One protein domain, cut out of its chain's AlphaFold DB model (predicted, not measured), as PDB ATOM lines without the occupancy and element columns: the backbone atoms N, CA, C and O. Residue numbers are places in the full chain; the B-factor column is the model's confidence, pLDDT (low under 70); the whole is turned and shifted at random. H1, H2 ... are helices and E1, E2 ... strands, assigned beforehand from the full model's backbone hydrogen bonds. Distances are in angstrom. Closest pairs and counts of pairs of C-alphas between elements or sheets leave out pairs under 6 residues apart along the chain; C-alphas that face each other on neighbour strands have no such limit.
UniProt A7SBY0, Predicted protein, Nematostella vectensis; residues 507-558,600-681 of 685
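This is residues 507 to 558 and 600 to 681 of the 685 residues of the protein "Predicted protein" of Nematostella vectensis (UniProt A7SBY0). A strongly twisted sheet of six strands folds partly back on itself where its longest strand, E1, makes a sharp bend; E2, E3 and E4 belong to one half, E5 and E6 to the other, and E4 and E6 come close together without being neighbours. H5 packs on one face beside E1, and H1 is on the opposite face, near E4. The loop of residues 664 to 675 makes one end of the length, with H2, H4 and the start of H5 towards the other. The 134 printed residues hold five named helices and six strands in the order H1 E1 E2 H2 E3 E4 H3 H4 H5 E5 E6, a mixed class with antiparallel strand pairs. The whole is compact, with a radius of gyration of the C-alphas of 16.3 A, and only just elongated, spanning 51 by 33 by 22 A.

E1, residues 521 to 535, bends by 109 degrees at residue 527. Its pairing is staggered: E5, residues 655 to 663, and E2, residues 540 to 543, lie on one side of it, and E3, residues 601 to 607, on the other. N 523 and O 660 are 2.8 A apart, N 534 and O 541 2.8 A, and N 530 and O 604 2.9 A. E4, residues 609 to 615, forms a hairpin with E3, with N 603 and O 613 2.9 A apart; E6, residues 676 to 679, forms one with E5, with N 661 and O 678 2.8 A apart. The closest C-alphas of E4 and E6, Ser 614 and Ala 678, are 5.3 A apart. H5, residues 640 to 653, is on the sheet at a height of 8.5 A, only just over none of the strands, with two C-alphas falling on E1 and two on E2; C-alphas 529 and 652 are the closest of E1 and H5, 5.0 A. H1, residues 511 to 516, is on the opposite face at 7.5 A, only just over none, with two C-alphas falling on E3; C-alphas 511 and 609 are the closest of H1 and E4, 5.9 A. H3, residues 617 to 624, stands at the sheet's level and touches H5 about perpendicular, at 81 degrees, with C-alphas 624 and 647 closest at 5.7 A. H4, residues 628 to 631, is not on the sheet; it is close to H5 but not clearly touching, with C-alphas 630 and 640 closest at 7.4 A. H2, residues 551 to 554, only grazes the sheet with residues 553 to 554. Every O i to N i+4 pair is within hydrogen-bond range in H1 and H5, 2 of 4 in H3; H2 and H4 are too short for one.

E1 begins at C-alpha 521 (49.848, -49.255, -53.199) and measures 26.6 A, E5 24.2 A, H5 20.2 A, E3 19.6 A and E4 19.1 A. E6 ends at C-alpha 679 (48.482, -49.220, -41.688).

The C-alphas farthest apart, Glu 638 and Asn 669, are 54.5 A apart. Residues 559 to 599 are not printed, and C-alphas 558 and 600 are 9.2 A apart across the cut. The link from E5 to E6 is long. Mean pLDDT of the printed part is 70.8; 49 residues are under 70, among them 660 to 681.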
ATOM      1  N   ARG A 507      59.361 -45.529 -50.833       74.31
ATOM      2  CA  ARG A 507      59.825 -44.764 -49.682       74.31
ATOM      3  C   ARG A 507      59.695 -43.287 -50.013       74.31
ATOM      4  O   ARG A 507      60.414 -42.808 -50.878       74.31
ATOM      5  N   PHE A 508      58.804 -42.611 -49.303       77.31
ATOM      6  CA  PHE A 508      58.623 -41.164 -49.379       77.31
ATOM      7  C   PHE A 508      59.391 -40.523 -48.221       77.31
ATOM      8  O   PHE A 508      59.454 -41.086 -47.120       77.31
ATOM      9  N   GLU A 509      59.996 -39.357 -48.439       77.12
ATOM     10  CA  GLU A 509      60.743 -38.664 -47.383       77.12
ATOM     11  C   GLU A 509      59.809 -38.087 -46.315       77.12
ATOM     12  O   GLU A 509      60.185 -37.914 -45.150       77.12
ATOM     13  N   ASN A 510      58.589 -37.741 -46.721       78.19
ATOM     14  CA  ASN A 510      57.605 -37.088 -45.877       78.19
ATOM     15  C   ASN A 510      56.172 -37.412 -46.312       78.19
ATOM     16  O   ASN A 510      55.927 -37.927 -47.399       78.19
ATOM     17  N   LEU A 511      55.213 -37.113 -45.437       77.88
ATOM     18  CA  LEU A 511      53.806 -37.391 -45.710       77.88
ATOM     19  C   LEU A 511      53.209 -36.469 -46.772       77.88
ATOM     20  O   LEU A 511      52.315 -36.908 -47.478       77.88
ATOM     21  N   GLN A 512      53.687 -35.229 -46.910       77.50
ATOM     22  CA  GLN A 512      53.152 -34.295 -47.905       77.50
ATOM     23  C   GLN A 512      53.376 -34.823 -49.329       77.50
ATOM     24  O   GLN A 512      52.434 -34.896 -50.104       77.50
ATOM     25  N   GLU A 513      54.579 -35.323 -49.611       80.06
ATOM     26  CA  GLU A 513      54.936 -36.009 -50.860       80.06
ATOM     27  C   GLU A 513      53.984 -37.183 -51.178       80.06
ATOM     28  O   GLU A 513      53.439 -37.264 -52.275       80.06
ATOM     29  N   LEU A 514      53.695 -38.041 -50.189       78.12
ATOM     30  CA  LEU A 514      52.744 -39.153 -50.332       78.12
ATOM     31  C   LEU A 514      51.298 -38.686 -50.602       78.12
ATOM     32  O   LEU A 514      50.551 -39.378 -51.296       78.12
ATOM     33  N   LEU A 515      50.884 -37.557 -50.017       74.25
ATOM     34  CA  LEU A 515      49.554 -36.974 -50.221       74.25
ATOM     35  C   LEU A 515      49.421 -36.333 -51.611       74.25
ATOM     36  O   LEU A 515      48.365 -36.455 -52.230       74.25
ATOM     37  N   ASP A 516      50.481 -35.690 -52.100       73.81
ATOM     38  CA  ASP A 516      50.487 -34.951 -53.365       73.81
ATOM     39  C   ASP A 516      50.618 -35.886 -54.595       73.81
ATOM     40  O   ASP A 516      50.055 -35.603 -55.653       73.81
ATOM     41  N   GLU A 517      51.297 -37.033 -54.459       70.50
ATOM     42  CA  GLU A 517      51.567 -38.001 -55.543       70.50
ATOM     43  C   GLU A 517      50.351 -38.840 -56.006       70.50
ATOM     44  O   GLU A 517      50.457 -39.583 -56.982       70.50
ATOM     45  N   ASN A 518      49.192 -38.780 -55.329       64.62
ATOM     46  CA  ASN A 518      48.027 -39.665 -55.581       64.62
ATOM     47  C   ASN A 518      48.372 -41.178 -55.609       64.62
ATOM     48  O   ASN A 518      47.711 -41.981 -56.276       64.62
ATOM     49  N   PHE A 519      49.413 -41.580 -54.877       65.81
ATOM     50  CA  PHE A 519      49.972 -42.927 -54.917       65.81
ATOM     51  C   PHE A 519      48.984 -43.999 -54.418       65.81
ATOM     52  O   PHE A 519      48.411 -43.884 -53.335       65.81
ATOM     53  N   ASN A 520      48.838 -45.088 -55.179       63.22
ATOM     54  CA  ASN A 520      48.045 -46.265 -54.815       63.22
ATOM     55  C   ASN A 520      48.980 -47.475 -54.665       63.22
ATOM     56  O   ASN A 520      49.758 -47.775 -55.572       63.22
ATOM     57  N   GLY A 521      48.935 -48.157 -53.517       64.31
ATOM     58  CA  GLY A 521      49.848 -49.255 -53.199       64.31
ATOM     59  C   GLY A 521      50.357 -49.232 -51.757       64.31
ATOM     60  O   GLY A 521      49.670 -48.789 -50.840       64.31
ATOM     61  N   THR A 522      51.569 -49.752 -51.533       66.81
ATOM     62  CA  THR A 522      52.226 -49.731 -50.212       66.81
ATOM     63  C   THR A 522      53.308 -48.657 -50.182       66.81
ATOM     64  O   THR A 522      54.260 -48.729 -50.950       66.81
ATOM     65  N   ALA A 523      53.178 -47.685 -49.286       71.69
ATOM     66  CA  ALA A 523      54.144 -46.622 -49.044       71.69
ATOM     67  C   ALA A 523      54.951 -46.891 -47.764       71.69
ATOM     68  O   ALA A 523      54.439 -47.500 -46.820       71.69
ATOM     69  N   VAL A 524      56.195 -46.409 -47.717       80.50
ATOM     70  CA  VAL A 524      57.055 -46.412 -46.524       80.50
ATOM     71  C   VAL A 524      57.363 -44.982 -46.128       80.50
ATOM     72  O   VAL A 524      57.945 -44.241 -46.915       80.50
ATOM     73  N   VAL A 525      57.014 -44.615 -44.898       80.19
ATOM     74  CA  VAL A 525      57.294 -43.283 -44.347       80.19
ATOM     75  C   VAL A 525      57.807 -43.428 -42.919       80.19
ATOM     76  O   VAL A 525      57.250 -44.181 -42.122       80.19
ATOM     77  N   GLU A 526      58.876 -42.715 -42.581       83.56
ATOM     78  CA  GLU A 526      59.364 -42.594 -41.203       83.56
ATOM     79  C   GLU A 526      58.741 -41.382 -40.518       83.56
ATOM     80  O   GLU A 526      58.466 -40.372 -41.158       83.56
ATOM     81  N   GLY A 527      58.478 -41.478 -39.218       81.81
ATOM     82  CA  GLY A 527      57.835 -40.405 -38.466       81.81
ATOM     83  C   GLY A 527      57.394 -40.852 -37.081       81.81
ATOM     84  O   GLY A 527      57.742 -41.940 -36.620       81.81
ATOM     85  N   VAL A 528      56.609 -40.015 -36.409       85.69
ATOM     86  CA  VAL A 528      56.211 -40.224 -35.011       85.69
ATOM     87  C   VAL A 528      54.694 -40.354 -34.914       85.69
ATOM     88  O   VAL A 528      53.950 -39.571 -35.505       85.69
ATOM     89  N   ILE A 529      54.215 -41.335 -34.147       86.25
ATOM     90  CA  ILE A 529      52.800 -41.411 -33.766       86.25
ATOM     91  C   ILE A 529      52.577 -40.335 -32.696       86.25
ATOM     92  O   ILE A 529      53.246 -40.335 -31.667       86.25
ATOM     93  N   VAL A 530      51.667 -39.394 -32.942       85.94
ATOM     94  CA  VAL A 530      51.408 -38.261 -32.030       85.94
ATOM     95  C   VAL A 530      50.152 -38.447 -31.185       85.94
ATOM     96  O   VAL A 530      50.056 -37.859 -30.109       85.94
ATOM     97  N   ARG A 531      49.208 -39.279 -31.639       86.44
ATOM     98  CA  ARG A 531      47.985 -39.616 -30.902       86.44
ATOM     99  C   ARG A 531      47.473 -41.004 -31.288       86.44
ATOM    100  O   ARG A 531      47.603 -41.424 -32.435       86.44
ATOM    101  N   ILE A 532      46.870 -41.697 -30.328       86.25
ATOM    102  CA  ILE A 532      46.160 -42.969 -30.502       86.25
ATOM    103  C   ILE A 532      44.715 -42.749 -30.056       86.25
ATOM    104  O   ILE A 532      44.480 -42.228 -28.966       86.25
ATOM    105  N   VAL A 533      43.742 -43.136 -30.878       84.62
ATOM    106  CA  VAL A 533      42.314 -43.029 -30.564       84.62
ATOM    107  C   VAL A 533      41.683 -44.416 -30.558       84.62
ATOM    108  O   VAL A 533      41.726 -45.119 -31.565       84.62
ATOM    109  N   PHE A 534      41.076 -44.814 -29.442       78.69
ATOM    110  CA  PHE A 534      40.314 -46.058 -29.345       78.69
ATOM    111  C   PHE A 534      38.815 -45.784 -29.448       78.69
ATOM    112  O   PHE A 534      38.284 -44.872 -28.808       78.69
ATOM    113  N   SER A 535      38.121 -46.640 -30.194       72.06
ATOM    114  CA  SER A 535      36.659 -46.645 -30.271       72.06
ATOM    115  C   SER A 535      36.080 -47.442 -29.093       72.06
ATOM    116  O   SER A 535      36.021 -48.669 -29.156       72.06
ATOM    117  N   SER A 536      35.673 -46.784 -28.005       68.00
ATOM    118  CA  SER A 536      35.008 -47.439 -26.864       68.00
ATOM    119  C   SER A 536      33.486 -47.530 -27.075       68.00
ATOM    120  O   SER A 536      32.942 -46.914 -27.988       68.00
ATOM    121  N   SER A 537      32.775 -48.324 -26.262       62.75
ATOM    122  CA  SER A 537      31.300 -48.238 -26.201       62.75
ATOM    123  C   SER A 537      30.820 -46.912 -25.609       62.75
ATOM    124  O   SER A 537      29.708 -46.484 -25.899       62.75
ATOM    125  N   ASP A 538      31.674 -46.271 -24.810       59.69
ATOM    126  CA  ASP A 538      31.302 -45.156 -23.941       59.69
ATOM    127  C   ASP A 538      31.850 -43.809 -24.482       59.69
ATOM    128  O   ASP A 538      31.694 -42.767 -23.850       59.69
ATOM    129  N   GLY A 539      32.499 -43.821 -25.658       65.81
ATOM    130  CA  GLY A 539      33.062 -42.642 -26.332       65.81
ATOM    131  C   GLY A 539      34.350 -42.918 -27.123       65.81
ATOM    132  O   GLY A 539      34.780 -44.061 -27.282       65.81
ATOM    133  N   LEU A 540      34.990 -41.851 -27.614       70.88
ATOM    134  CA  LEU A 540      36.326 -41.910 -28.222       70.88
ATOM    135  C   LEU A 540      37.399 -41.643 -27.161       70.88
ATOM    136  O   LEU A 540      37.455 -40.555 -26.591       70.88
ATOM    137  N   VAL A 541      38.276 -42.617 -26.933       72.94
ATOM    138  CA  VAL A 541      39.382 -42.511 -25.971       72.94
ATOM    139  C   VAL A 541      40.611 -41.986 -26.692       72.94
ATOM    140  O   VAL A 541      41.116 -42.668 -27.579       72.94
ATOM    141  N   LYS A 542      41.107 -40.801 -26.333       76.50
ATOM    142  CA  LYS A 542      42.307 -40.210 -26.944       76.50
ATOM    143  C   LYS A 542      43.497 -40.353 -25.996       76.50
ATOM    144  O   LYS A 542      43.399 -39.962 -24.839       76.50
ATOM    145  N   ILE A 543      44.601 -40.896 -26.501       76.12
ATOM    146  CA  ILE A 543      45.897 -40.977 -25.821       76.12
ATOM    147  C   ILE A 543      46.903 -40.160 -26.627       76.12
ATOM    148  O   ILE A 543      47.128 -40.438 -27.803       76.12
ATOM    149  N   ASP A 544      47.518 -39.173 -25.995       76.31
ATOM    150  CA  ASP A 544      48.656 -38.420 -26.521       76.31
ATOM    151  C   ASP A 544      49.692 -38.210 -25.402       76.31
ATOM    152  O   ASP A 544      49.624 -38.863 -24.360       76.31
ATOM    153  N   LYS A 545      50.702 -37.366 -25.638       68.31
ATOM    154  CA  LYS A 545      51.829 -37.177 -24.710       68.31
ATOM    155  C   LYS A 545      51.488 -36.353 -23.462       68.31
ATOM    156  O   LYS A 545      52.321 -36.291 -22.564       68.31
ATOM    157  N   GLU A 546      50.316 -35.722 -23.411       60.72
ATOM    158  CA  GLU A 546      49.969 -34.722 -22.389       60.72
ATOM    159  C   GLU A 546      48.859 -35.191 -21.431       60.72
ATOM    160  O   GLU A 546      48.714 -34.633 -20.346       60.72
ATOM    161  N   HIS A 547      48.095 -36.228 -21.794       60.81
ATOM    162  CA  HIS A 547      46.963 -36.719 -21.000       60.81
ATOM    163  C   HIS A 547      47.302 -37.973 -20.180       60.81
ATOM    164  O   HIS A 547      47.700 -39.007 -20.724       60.81
ATOM    165  N   ASP A 548      47.052 -37.919 -18.868       53.97
ATOM    166  CA  ASP A 548      47.079 -39.099 -18.001       53.97
ATOM    167  C   ASP A 548      45.829 -39.977 -18.169       53.97
ATOM    168  O   ASP A 548      44.710 -39.513 -18.405       53.97
ATOM    169  N   LEU A 549      46.033 -41.288 -18.048       59.56
ATOM    170  CA  LEU A 549      45.069 -42.307 -18.452       59.56
ATOM    171  C   LEU A 549      44.205 -42.759 -17.269       59.56
ATOM    172  O   LEU A 549      44.649 -43.508 -16.404       59.56
ATOM    173  N   ASN A 550      42.947 -42.313 -17.242       55.84
ATOM    174  CA  ASN A 550      42.009 -42.608 -16.155       55.84
ATOM    175  C   ASN A 550      41.273 -43.951 -16.359       55.84
ATOM    176  O   ASN A 550      40.729 -44.227 -17.429       55.84
ATOM    177  N   SER A 551      41.195 -44.768 -15.304       53.25
ATOM    178  CA  SER A 551      40.699 -46.156 -15.317       53.25
ATOM    179  C   SER A 551      39.241 -46.326 -15.767       53.25
ATOM    180  O   SER A 551      38.862 -47.399 -16.239       53.25
ATOM    181  N   ALA A 552      38.418 -45.278 -15.668       52.22
ATOM    182  CA  ALA A 552      37.011 -45.310 -16.073       52.22
ATOM    183  C   ALA A 552      36.794 -45.438 -17.597       52.22
ATOM    184  O   ALA A 552      35.714 -45.832 -18.030       52.22
ATOM    185  N   VAL A 553      37.800 -45.107 -18.411       56.69
ATOM    186  CA  VAL A 553      37.630 -44.812 -19.846       56.69
ATOM    187  C   VAL A 553      37.746 -46.061 -20.748       56.69
ATOM    188  O   VAL A 553      37.364 -46.046 -21.918       56.69
ATOM    189  N   PHE A 554      38.226 -47.184 -20.206       60.59
ATOM    190  CA  PHE A 554      38.687 -48.343 -20.987       60.59
ATOM    191  C   PHE A 554      37.733 -49.553 -21.009       60.59
ATOM    192  O   PHE A 554      38.113 -50.656 -21.410       60.59
ATOM    193  N   ARG A 555      36.473 -49.387 -20.595       61.81
ATOM    194  CA  ARG A 555      35.485 -50.477 -20.645       61.81
ATOM    195  C   ARG A 555      35.067 -50.768 -22.085       61.81
ATOM    196  O   ARG A 555      34.638 -49.885 -22.812       61.81
ATOM    197  N   GLY A 556      35.128 -52.037 -22.494       70.25
ATOM    198  CA  GLY A 556      34.684 -52.443 -23.831       70.25
ATOM    199  C   GLY A 556      35.614 -52.001 -24.968       70.25
ATOM    200  O   GLY A 556      35.132 -51.780 -26.079       70.25
ATOM    201  N   LEU A 557      36.925 -51.893 -24.713       78.62
ATOM    202  CA  LEU A 557      37.950 -51.768 -25.759       78.62
ATOM    203  C   LEU A 557      38.104 -53.028 -26.618       78.62
ATOM    204  O   LEU A 557      38.663 -52.958 -27.711       78.62
ATOM    205  N   THR A 558      37.649 -54.177 -26.127       84.38
ATOM    206  CA  THR A 558      37.799 -55.473 -26.788       84.38
ATOM    207  C   THR A 558      36.452 -56.070 -27.161       84.38
ATOM    208  O   THR A 558      35.397 -55.647 -26.680       84.38
ATOM    209  N   PRO A 600      38.864 -51.491 -33.533       81.44
ATOM    210  CA  PRO A 600      39.673 -50.649 -34.406       81.44
ATOM    211  C   PRO A 600      40.161 -49.394 -33.673       81.44
ATOM    212  O   PRO A 600      39.380 -48.715 -32.993       81.44
ATOM    213  N   ILE A 601      41.453 -49.110 -33.823       84.31
ATOM    214  CA  ILE A 601      42.099 -47.904 -33.298       84.31
ATOM    215  C   ILE A 601      42.490 -47.001 -34.465       84.31
ATOM    216  O   ILE A 601      42.826 -47.488 -35.544       84.31
ATOM    217  N   THR A 602      42.474 -45.693 -34.247       85.44
ATOM    218  CA  THR A 602      42.973 -44.705 -35.208       85.44
ATOM    219  C   THR A 602      44.293 -44.155 -34.690       85.44
ATOM    220  O   THR A 602      44.383 -43.734 -33.537       85.44
ATOM    221  N   LEU A 603      45.330 -44.168 -35.523       85.50
ATOM    222  CA  LEU A 603      46.631 -43.584 -35.204       85.50
ATOM    223  C   LEU A 603      46.778 -42.259 -35.946       85.50
ATOM    224  O   LEU A 603      46.688 -42.235 -37.171       85.50
ATOM    225  N   THR A 604      47.050 -41.174 -35.225       86.06
ATOM    226  CA  THR A 604      47.509 -39.927 -35.841       86.06
ATOM    227  C   THR A 604      49.027 -39.997 -35.976       86.06
ATOM    228  O   THR A 604      49.748 -40.037 -34.974       86.06
ATOM    229  N   PHE A 605      49.515 -40.025 -37.210       84.69
ATOM    230  CA  PHE A 605      50.935 -40.092 -37.548       84.69
ATOM    231  C   PHE A 605      51.418 -38.747 -38.093       84.69
ATOM    232  O   PHE A 605      50.672 -38.064 -38.796       84.69
ATOM    233  N   SER A 606      52.649 -38.360 -37.755       83.06
ATOM    234  CA  SER A 606      53.229 -37.064 -38.106       83.06
ATOM    235  C   SER A 606      54.648 -37.187 -38.666       83.06
ATOM    236  O   SER A 606      55.539 -37.758 -38.030       83.06
ATOM    237  N   ASN A 607      54.851 -36.596 -39.844       76.06
ATOM    238  CA  ASN A 607      56.147 -36.246 -40.429       76.06
ATOM    239  C   ASN A 607      55.929 -35.021 -41.335       76.06
ATOM    240  O   ASN A 607      55.494 -35.161 -42.480       76.06
ATOM    241  N   LYS A 608      56.219 -33.830 -40.788       75.12
ATOM    242  CA  LYS A 608      55.974 -32.477 -41.342       75.12
ATOM    243  C   LYS A 608      54.493 -32.121 -41.561       75.12
ATOM    244  O   LYS A 608      54.097 -31.020 -41.194       75.12
ATOM    245  N   SER A 609      53.678 -33.042 -42.066       77.25
ATOM    246  CA  SER A 609      52.209 -33.004 -42.042       77.25
ATOM    247  C   SER A 609      51.659 -34.146 -41.168       77.25
ATOM    248  O   SER A 609      52.427 -34.955 -40.639       77.25
ATOM    249  N   THR A 610      50.338 -34.192 -40.959       82.31
ATOM    250  CA  THR A 610      49.669 -35.189 -40.102       82.31
ATOM    251  C   THR A 610      48.582 -35.942 -40.852       82.31
ATOM    252  O   THR A 610      47.743 -35.309 -41.490       82.31
ATOM    253  N   ILE A 611      48.532 -37.266 -40.694       80.31
ATOM    254  CA  ILE A 611      47.448 -38.113 -41.213       80.31
ATOM    255  C   ILE A 611      46.806 -38.930 -40.089       80.31
ATOM    256  O   ILE A 611      47.478 -39.312 -39.127       80.31
ATOM    257  N   GLU A 612      45.518 -39.235 -40.223       81.69
ATOM    258  CA  GLU A 612      44.829 -40.222 -39.386       81.69
ATOM    259  C   GLU A 612      44.711 -41.544 -40.149       81.69
ATOM    260  O   GLU A 612      44.244 -41.576 -41.286       81.69
ATOM    261  N   VAL A 613      45.154 -42.639 -39.531       77.56
ATOM    262  CA  VAL A 613      45.211 -43.958 -40.170       77.56
ATOM    263  C   VAL A 613      44.420 -44.971 -39.364       77.56
ATOM    264  O   VAL A 613      44.653 -45.148 -38.166       77.56
ATOM    265  N   SER A 614      43.501 -45.669 -40.032       79.00
ATOM    266  CA  SER A 614      42.707 -46.720 -39.405       79.00
ATOM    267  C   SER A 614      43.523 -48.006 -39.274       79.00
ATOM    268  O   SER A 614      44.188 -48.456 -40.215       79.00
ATOM    269  N   VAL A 615      43.480 -48.615 -38.092       80.62
ATOM    270  CA  VAL A 615      44.188 -49.855 -37.767       80.62
ATOM    271  C   VAL A 615      43.173 -50.956 -37.500       80.62
ATOM    272  O   VAL A 615      42.352 -50.876 -36.584       80.62
ATOM    273  N   SER A 616      43.263 -52.030 -38.287       79.44
ATOM    274  CA  SER A 616      42.368 -53.180 -38.142       79.44
ATOM    275  C   SER A 616      42.510 -53.866 -36.767       79.44
ATOM    276  O   SER A 616      43.612 -53.884 -36.207       79.44
ATOM    277  N   PRO A 617      41.456 -54.537 -36.256       80.31
ATOM    278  CA  PRO A 617      41.503 -55.306 -35.004       80.31
ATOM    279  C   PRO A 617      42.670 -56.301 -34.911       80.31
ATOM    280  O   PRO A 617      43.248 -56.507 -33.847       80.31
ATOM    281  N   ARG A 618      43.062 -56.901 -36.047       77.44
ATOM    282  CA  ARG A 618      44.172 -57.865 -36.137       77.44
ATOM    283  C   ARG A 618      45.547 -57.206 -36.001       77.44
ATOM    284  O   ARG A 618      46.490 -57.845 -35.539       77.44
ATOM    285  N   CYS A 619      45.662 -55.952 -36.429       76.25
ATOM    286  CA  CYS A 619      46.876 -55.152 -36.314       76.25
ATOM    287  C   CYS A 619      46.981 -54.502 -34.928       76.25
ATOM    288  O   CYS A 619      48.073 -54.491 -34.367       76.25
ATOM    289  N   ALA A 620      45.867 -54.048 -34.347       80.94
ATOM    290  CA  ALA A 620      45.831 -53.386 -33.042       80.94
ATOM    291  C   ALA A 620      46.505 -54.218 -31.933       80.94
ATOM    292  O   ALA A 620      47.410 -53.718 -31.268       80.94
ATOM    293  N   SER A 621      46.175 -55.511 -31.797       77.75
ATOM    294  CA  SER A 621      46.809 -56.390 -30.794       77.75
ATOM    295  C   SER A 621      48.316 -56.566 -31.010       77.75
ATOM    296  O   SER A 621      49.077 -56.635 -30.050       77.75
ATOM    297  N   ARG A 622      48.772 -56.606 -32.271       77.62
ATOM    298  CA  ARG A 622      50.206 -56.708 -32.600       77.62
ATOM    299  C   ARG A 622      50.949 -55.419 -32.269       77.62
ATOM    300  O   ARG A 622      52.058 -55.484 -31.755       77.62
ATOM    301  N   ILE A 623      50.332 -54.276 -32.563       77.81
ATOM    302  CA  ILE A 623      50.872 -52.928 -32.345       77.81
ATOM    303  C   ILE A 623      51.013 -52.628 -30.857       77.81
ATOM    304  O   ILE A 623      52.072 -52.177 -30.430       77.81
ATOM    305  N   LEU A 624      49.979 -52.932 -30.074       80.00
ATOM    306  CA  LEU A 624      49.984 -52.738 -28.624       80.00
ATOM    307  C   LEU A 624      50.813 -53.800 -27.885       80.00
ATOM    308  O   LEU A 624      51.228 -53.547 -26.764       80.00
ATOM    309  N   ARG A 625      51.076 -54.963 -28.504       81.19
ATOM    310  CA  ARG A 625      51.807 -56.106 -27.914       81.19
ATOM    311  C   ARG A 625      51.169 -56.654 -26.623       81.19
ATOM    312  O   ARG A 625      51.866 -57.179 -25.763       81.19
ATOM    313  N   LEU A 626      49.843 -56.560 -26.522       83.69
ATOM    314  CA  LEU A 626      49.033 -56.969 -25.368       83.69
ATOM    315  C   LEU A 626      48.001 -58.030 -25.780       83.69
ATOM    316  O   LEU A 626      47.523 -58.004 -26.920       83.69
ATOM    317  N   ASP A 627      47.623 -58.935 -24.869       83.81
ATOM    318  CA  ASP A 627      46.542 -59.901 -25.115       83.81
ATOM    319  C   ASP A 627      45.170 -59.235 -24.870       83.81
ATOM    320  O   ASP A 627      44.866 -58.845 -23.741       83.81
ATOM    321  N   PRO A 628      44.282 -59.129 -25.881       85.12
ATOM    322  CA  PRO A 628      42.941 -58.571 -25.697       85.12
ATOM    323  C   PRO A 628      42.078 -59.302 -24.649       85.12
ATOM    324  O   PRO A 628      41.069 -58.754 -24.204       85.12
ATOM    325  N   ARG A 629      42.426 -60.535 -24.256       81.81
ATOM    326  CA  ARG A 629      41.717 -61.288 -23.205       81.81
ATOM    327  C   ARG A 629      41.792 -60.602 -21.842       81.81
ATOM    328  O   ARG A 629      40.797 -60.586 -21.124       81.81
ATOM    329  N   GLU A 630      42.928 -59.986 -21.523       77.38
ATOM    330  CA  GLU A 630      43.190 -59.329 -20.231       77.38
ATOM    331  C   GLU A 630      42.376 -58.032 -20.054       77.38
ATOM    332  O   GLU A 630      42.160 -57.565 -18.939       77.38
ATOM    333  N   PHE A 631      41.844 -57.499 -21.159       75.88
ATOM    334  CA  PHE A 631      41.009 -56.297 -21.214       75.88
ATOM    335  C   PHE A 631      39.515 -56.613 -21.422       75.88
ATOM    336  O   PHE A 631      38.719 -55.711 -21.696       75.88
ATOM    337  N   SER A 632      39.114 -57.887 -21.327       71.31
ATOM    338  CA  SER A 632      37.697 -58.276 -21.338       71.31
ATOM    339  C   SER A 632      36.995 -57.814 -20.057       71.31
ATOM    340  O   SER A 632      37.587 -57.849 -18.979       71.31
ATOM    341  N   ARG A 633      35.715 -57.417 -20.155       62.88
ATOM    342  CA  ARG A 633      34.939 -56.820 -19.043       62.88
ATOM    343  C   ARG A 633      34.937 -57.667 -17.763       62.88
ATOM    344  O   ARG A 633      34.857 -57.090 -16.683       62.88
ATOM    345  N   ASP A 634      35.074 -58.985 -17.889       58.81
ATOM    346  CA  ASP A 634      34.985 -59.939 -16.776       58.81
ATOM    347  C   ASP A 634      36.343 -60.272 -16.119       58.81
ATOM    348  O   ASP A 634      36.371 -60.966 -15.107       58.81
ATOM    349  N   HIS A 635      37.471 -59.827 -16.696       58.47
ATOM    350  CA  HIS A 635      38.824 -60.300 -16.334       58.47
ATOM    351  C   HIS A 635      39.860 -59.191 -16.067       58.47
ATOM    352  O   HIS A 635      41.032 -59.498 -15.848       58.47
ATOM    353  N   ILE A 636      39.447 -57.919 -16.054       63.72
ATOM    354  CA  ILE A 636      40.330 -56.776 -15.771       63.72
ATOM    355  C   ILE A 636      40.973 -56.938 -14.386       63.72
ATOM    356  O   ILE A 636      40.282 -56.915 -13.365       63.72
ATOM    357  N   ARG A 637      42.305 -57.053 -14.347       64.38
ATOM    358  CA  ARG A 637      43.080 -57.020 -13.102       64.38
ATOM    359  C   ARG A 637      43.436 -55.581 -12.735       64.38
ATOM    360  O   ARG A 637      43.538 -54.693 -13.582       64.38
ATOM    361  N   GLU A 638      43.653 -55.351 -11.448       62.38
ATOM    362  CA  GLU A 638      44.189 -54.082 -10.969       62.38
ATOM    363  C   GLU A 638      45.638 -53.929 -11.464       62.38
ATOM    364  O   GLU A 638      46.482 -54.784 -11.208       62.38
ATOM    365  N   GLY A 639      45.908 -52.873 -12.239       65.31
ATOM    366  CA  GLY A 639      47.216 -52.612 -12.857       65.31
ATOM    367  C   GLY A 639      47.292 -52.812 -14.377       65.31
ATOM    368  O   GLY A 639      48.106 -52.143 -15.008       65.31
ATOM    369  N   THR A 640      46.406 -53.596 -15.004       71.00
ATOM    370  CA  THR A 640      46.432 -53.860 -16.467       71.00
ATOM    371  C   THR A 640      46.260 -52.580 -17.310       71.00
ATOM    372  O   THR A 640      46.751 -52.461 -18.433       71.00
ATOM    373  N   TRP A 641      45.629 -51.547 -16.742       70.94
ATOM    374  CA  TRP A 641      45.549 -50.210 -17.340       70.94
ATOM    375  C   TRP A 641      46.911 -49.519 -17.482       70.94
ATOM    376  O   TRP A 641      47.133 -48.812 -18.464       70.94
ATOM    377  N   ASN A 642      47.833 -49.747 -16.542       72.25
ATOM    378  CA  ASN A 642      49.184 -49.191 -16.598       72.25
ATOM    379  C   ASN A 642      50.013 -49.869 -17.697       72.25
ATOM    380  O   ASN A 642      50.856 -49.226 -18.311       72.25
ATOM    381  N   GLU A 643      49.746 -51.140 -17.999       78.00
ATOM    382  CA  GLU A 643      50.400 -51.872 -19.091       78.00
ATOM    383  C   GLU A 643      49.951 -51.329 -20.456       78.00
ATOM    384  O   GLU A 643      50.794 -51.021 -21.302       78.00
ATOM    385  N   LEU A 644      48.645 -51.086 -20.640       78.06
ATOM    386  CA  LEU A 644      48.116 -50.389 -21.820       78.06
ATOM    387  C   LEU A 644      48.656 -48.957 -21.939       78.06
ATOM    388  O   LEU A 644      49.011 -48.529 -23.037       78.06
ATOM    389  N   ALA A 645      48.760 -48.234 -20.821       75.75
ATOM    390  CA  ALA A 645      49.350 -46.900 -20.774       75.75
ATOM    391  C   ALA A 645      50.821 -46.902 -21.214       75.75
ATOM    392  O   ALA A 645      51.207 -46.108 -22.069       75.75
ATOM    393  N   CYS A 646      51.633 -47.813 -20.675       79.12
ATOM    394  CA  CYS A 646      53.038 -47.963 -21.042       79.12
ATOM    395  C   CYS A 646      53.206 -48.367 -22.514       79.12
ATOM    396  O   CYS A 646      54.009 -47.755 -23.214       79.12
ATOM    397  N   ALA A 647      52.415 -49.322 -23.014       81.38
ATOM    398  CA  ALA A 647      52.442 -49.722 -24.423       81.38
ATOM    399  C   ALA A 647      52.059 -48.565 -25.365       81.38
ATOM    400  O   ALA A 647      52.725 -48.331 -26.375       81.38
ATOM    401  N   ALA A 648      51.022 -47.794 -25.020       79.94
ATOM    402  CA  ALA A 648      50.620 -46.617 -25.784       79.94
ATOM    403  C   ALA A 648      51.697 -45.515 -25.762       79.94
ATOM    404  O   ALA A 648      52.006 -44.949 -26.810       79.94
ATOM    405  N   ARG A 649      52.323 -45.246 -24.608       78.38
ATOM    406  CA  ARG A 649      53.442 -44.292 -24.487       78.38
ATOM    407  C   ARG A 649      54.657 -44.728 -25.313       78.38
ATOM    408  O   ARG A 649      55.186 -43.917 -26.070       78.38
ATOM    409  N   GLU A 650      55.030 -46.012 -25.291       82.06
ATOM    410  CA  GLU A 650      56.159 -46.528 -26.088       82.06
ATOM    411  C   GLU A 650      55.943 -46.334 -27.601       82.06
ATOM    412  O   GLU A 650      56.897 -46.123 -28.357       82.06
ATOM    413  N   LEU A 651      54.689 -46.383 -28.067       80.12
ATOM    414  CA  LEU A 651      54.325 -46.088 -29.456       80.12
ATOM    415  C   LEU A 651      54.446 -44.593 -29.798       80.12
ATOM    416  O   LEU A 651      54.841 -44.282 -30.920       80.12
ATOM    417  N   LEU A 652      54.155 -43.697 -28.849       82.25
ATOM    418  CA  LEU A 652      54.213 -42.237 -29.019       82.25
ATOM    419  C   LEU A 652      55.642 -41.659 -28.928       82.25
ATOM    420  O   LEU A 652      55.934 -40.600 -29.488       82.25
ATOM    421  N   GLU A 653      56.542 -42.302 -28.185       75.31
ATOM    422  CA  GLU A 653      57.880 -41.763 -27.895       75.31
ATOM    423  C   GLU A 653      58.869 -41.862 -29.062       75.31
ATOM    424  O   GLU A 653      59.656 -40.939 -29.276       75.31
ATOM    425  N   LYS A 654      58.847 -42.967 -29.815       77.38
ATOM    426  CA  LYS A 654      59.890 -43.303 -30.799       77.38
ATOM    427  C   LYS A 654      59.460 -42.976 -32.227       77.38
ATOM    428  O   LYS A 654      58.319 -43.232 -32.607       77.38
ATOM    429  N   SER A 655      60.406 -42.500 -33.041       79.19
ATOM    430  CA  SER A 655      60.251 -42.519 -34.501       79.19
ATOM    431  C   SER A 655      60.185 -43.966 -34.990       79.19
ATOM    432  O   SER A 655      60.917 -44.825 -34.490       79.19
ATOM    433  N   ARG A 656      59.279 -44.253 -35.926       77.44
ATOM    434  CA  ARG A 656      59.029 -45.594 -36.462       77.44
ATOM    435  C   ARG A 656      58.808 -45.521 -37.971       77.44
ATOM    436  O   ARG A 656      58.159 -44.604 -38.472       77.44
ATOM    437  N   THR A 657      59.317 -46.520 -38.680       76.69
ATOM    438  CA  THR A 657      59.032 -46.753 -40.097       76.69
ATOM    439  C   THR A 657      57.637 -47.371 -40.222       76.69
ATOM    440  O   THR A 657      57.393 -48.463 -39.707       76.69
ATOM    441  N   LEU A 658      56.705 -46.679 -40.878       71.31
ATOM    442  CA  LEU A 658      55.358 -47.183 -41.143       71.31
ATOM    443  C   LEU A 658      55.236 -47.705 -42.572       71.31
ATOM    444  O   LEU A 658      55.658 -47.043 -43.516       71.31
ATOM    445  N   TYR A 659      54.569 -48.852 -42.714       71.69
ATOM    446  CA  TYR A 659      54.057 -49.337 -43.993       71.69
ATOM    447  C   TYR A 659      52.572 -48.971 -44.081       71.69
ATOM    448  O   TYR A 659      51.742 -49.463 -43.305       71.69
ATOM    449  N   ILE A 660      52.245 -48.071 -45.002       69.50
ATOM    450  CA  ILE A 660      50.896 -47.543 -45.211       69.50
ATOM    451  C   ILE A 660      50.373 -48.130 -46.516       69.50
ATOM    452  O   ILE A 660      50.974 -47.931 -47.569       69.50
ATOM    453  N   ARG A 661      49.257 -48.857 -46.463       66.94
ATOM    454  CA  ARG A 661      48.502 -49.235 -47.657       66.94
ATOM    455  C   ARG A 661      47.552 -48.086 -47.979       66.94
ATOM    456  O   ARG A 661      46.696 -47.756 -47.157       66.94
ATOM    457  N   VAL A 662      47.753 -47.475 -49.140       67.38
ATOM    458  CA  VAL A 662      46.919 -46.398 -49.672       67.38
ATOM    459  C   VAL A 662      46.029 -46.996 -50.748       67.38
ATOM    460  O   VAL A 662      46.538 -47.579 -51.703       67.38
ATOM    461  N   GLU A 663      44.716 -46.861 -50.584       61.41
ATOM    462  CA  GLU A 663      43.730 -47.225 -51.603       61.41
ATOM    463  C   GLU A 663      42.892 -45.987 -51.939       61.41
ATOM    464  O   GLU A 663      42.132 -45.472 -51.111       61.41
ATOM    465  N   THR A 664      43.050 -45.484 -53.163       58.88
ATOM    466  CA  THR A 664      42.214 -44.416 -53.715       58.88
ATOM    467  C   THR A 664      40.898 -45.013 -54.202       58.88
ATOM    468  O   THR A 664      40.846 -45.710 -55.213       58.88
ATOM    469  N   ASN A 665      39.815 -44.749 -53.467       50.22
ATOM    470  CA  ASN A 665      38.473 -45.075 -53.941       50.22
ATOM    471  C   ASN A 665      38.075 -44.074 -55.026       50.22
ATOM    472  O   ASN A 665      38.172 -42.866 -54.827       50.22
ATOM    473  N   ILE A 666      37.604 -44.587 -56.155       43.72
ATOM    474  CA  ILE A 666      37.101 -43.800 -57.279       43.72
ATOM    475  C   ILE A 666      35.578 -43.995 -57.328       43.72
ATOM    476  O   ILE A 666      35.100 -45.107 -57.095       43.72
ATOM    477  N   ASP A 667      34.820 -42.924 -57.561       44.78
ATOM    478  CA  ASP A 667      33.359 -42.982 -57.666       44.78
ATOM    479  C   ASP A 667      32.879 -43.514 -59.034       44.78
ATOM    480  O   ASP A 667      33.664 -43.752 -59.955       44.78
ATOM    481  N   GLU A 668      31.563 -43.694 -59.182       38.25
ATOM    482  CA  GLU A 668      30.933 -44.186 -60.422       38.25
ATOM    483  C   GLU A 668      31.155 -43.258 -61.638       38.25
ATOM    484  O   GLU A 668      30.955 -43.680 -62.775       38.25
ATOM    485  N   ASN A 669      31.608 -42.018 -61.415       36.78
ATOM    486  CA  ASN A 669      31.895 -41.002 -62.430       36.78
ATOM    487  C   ASN A 669      33.404 -40.761 -62.627       36.78
ATOM    488  O   ASN A 669      33.795 -39.806 -63.295       36.78
ATOM    489  N   SER A 670      34.261 -41.636 -62.088       36.88
ATOM    490  CA  SER A 670      35.727 -41.545 -62.163       36.88
ATOM    491  C   SER A 670      36.377 -40.398 -61.366       36.88
ATOM    492  O   SER A 670      37.559 -40.113 -61.567       36.88
ATOM    493  N   PHE A 671      35.667 -39.770 -60.423       40.22
ATOM    494  CA  PHE A 671      36.265 -38.824 -59.475       40.22
ATOM    495  C   PHE A 671      36.931 -39.560 -58.312       40.22
ATOM    496  O   PHE A 671      36.375 -40.498 -57.737       40.22
ATOM    497  N   THR A 672      38.121 -39.109 -57.920       41.00
ATOM    498  CA  THR A 672      38.807 -39.604 -56.726       41.00
ATOM    499  C   THR A 672      38.075 -39.147 -55.466       41.00
ATOM    500  O   THR A 672      37.985 -37.958 -55.159       41.00
ATOM    501  N   PHE A 673      37.562 -40.109 -54.704       50.12
ATOM    502  CA  PHE A 673      37.143 -39.876 -53.330       50.12
ATOM    503  C   PHE A 673      38.381 -39.691 -52.439       50.12
ATOM    504  O   PHE A 673      39.503 -40.021 -52.830       50.12
ATOM    505  N   ALA A 674      38.177 -39.195 -51.216       51.25
ATOM    506  CA  ALA A 674      39.263 -39.079 -50.248       51.25
ATOM    507  C   ALA A 674      39.994 -40.437 -50.073       51.25
ATOM    508  O   ALA A 674      39.325 -41.462 -49.884       51.25
ATOM    509  N   PRO A 675      41.338 -40.468 -50.146       55.34
ATOM    510  CA  PRO A 675      42.120 -41.698 -50.049       55.34
ATOM    511  C   PRO A 675      41.918 -42.404 -48.704       55.34
ATOM    512  O   PRO A 675      41.940 -41.779 -47.642       55.34
ATOM    513  N   ASN A 676      41.755 -43.728 -48.746       54.78
ATOM    514  CA  ASN A 676      41.658 -44.553 -47.548       54.78
ATOM    515  C   ASN A 676      43.043 -45.071 -47.145       54.78
ATOM    516  O   ASN A 676      43.723 -45.753 -47.916       54.78
ATOM    517  N   TYR A 677      43.430 -44.786 -45.901       60.50
ATOM    518  CA  TYR A 677      44.706 -45.199 -45.323       60.50
ATOM    519  C   TYR A 677      44.512 -46.346 -44.330       60.50
ATOM    520  O   TYR A 677      43.836 -46.196 -43.307       60.50
ATOM    521  N   ALA A 678      45.173 -47.475 -44.591       54.31
ATOM    522  CA  ALA A 678      45.247 -48.611 -43.676       54.31
ATOM    523  C   ALA A 678      46.712 -48.938 -43.355       54.31
ATOM    524  O   ALA A 678      47.506 -49.227 -44.250       54.31
ATOM    525  N   CYS A 679      47.099 -48.920 -42.076       49.62
ATOM    526  CA  CYS A 679      48.482 -49.220 -41.688       49.62
ATOM    527  C   CYS A 679      48.680 -50.698 -41.335       49.62
ATOM    528  O   CYS A 679      47.930 -51.278 -40.544       49.62
ATOM    529  N   ALA A 680      49.765 -51.276 -41.849       48.25
ATOM    530  CA  ALA A 680      50.322 -52.530 -41.369       48.25
ATOM    531  C   ALA A 680      51.682 -52.250 -40.714       48.25
ATOM    532  O   ALA A 680      52.723 -52.365 -41.353       48.25
ATOM    533  N   ILE A 681      51.687 -51.881 -39.427       45.09
ATOM    534  CA  ILE A 681      52.945 -51.712 -38.686       45.09
ATOM    535  C   ILE A 681      53.640 -53.069 -38.594       45.09
ATOM    536  O   ILE A 681      53.142 -53.995 -37.950       45.09
TER     537      ILE A 681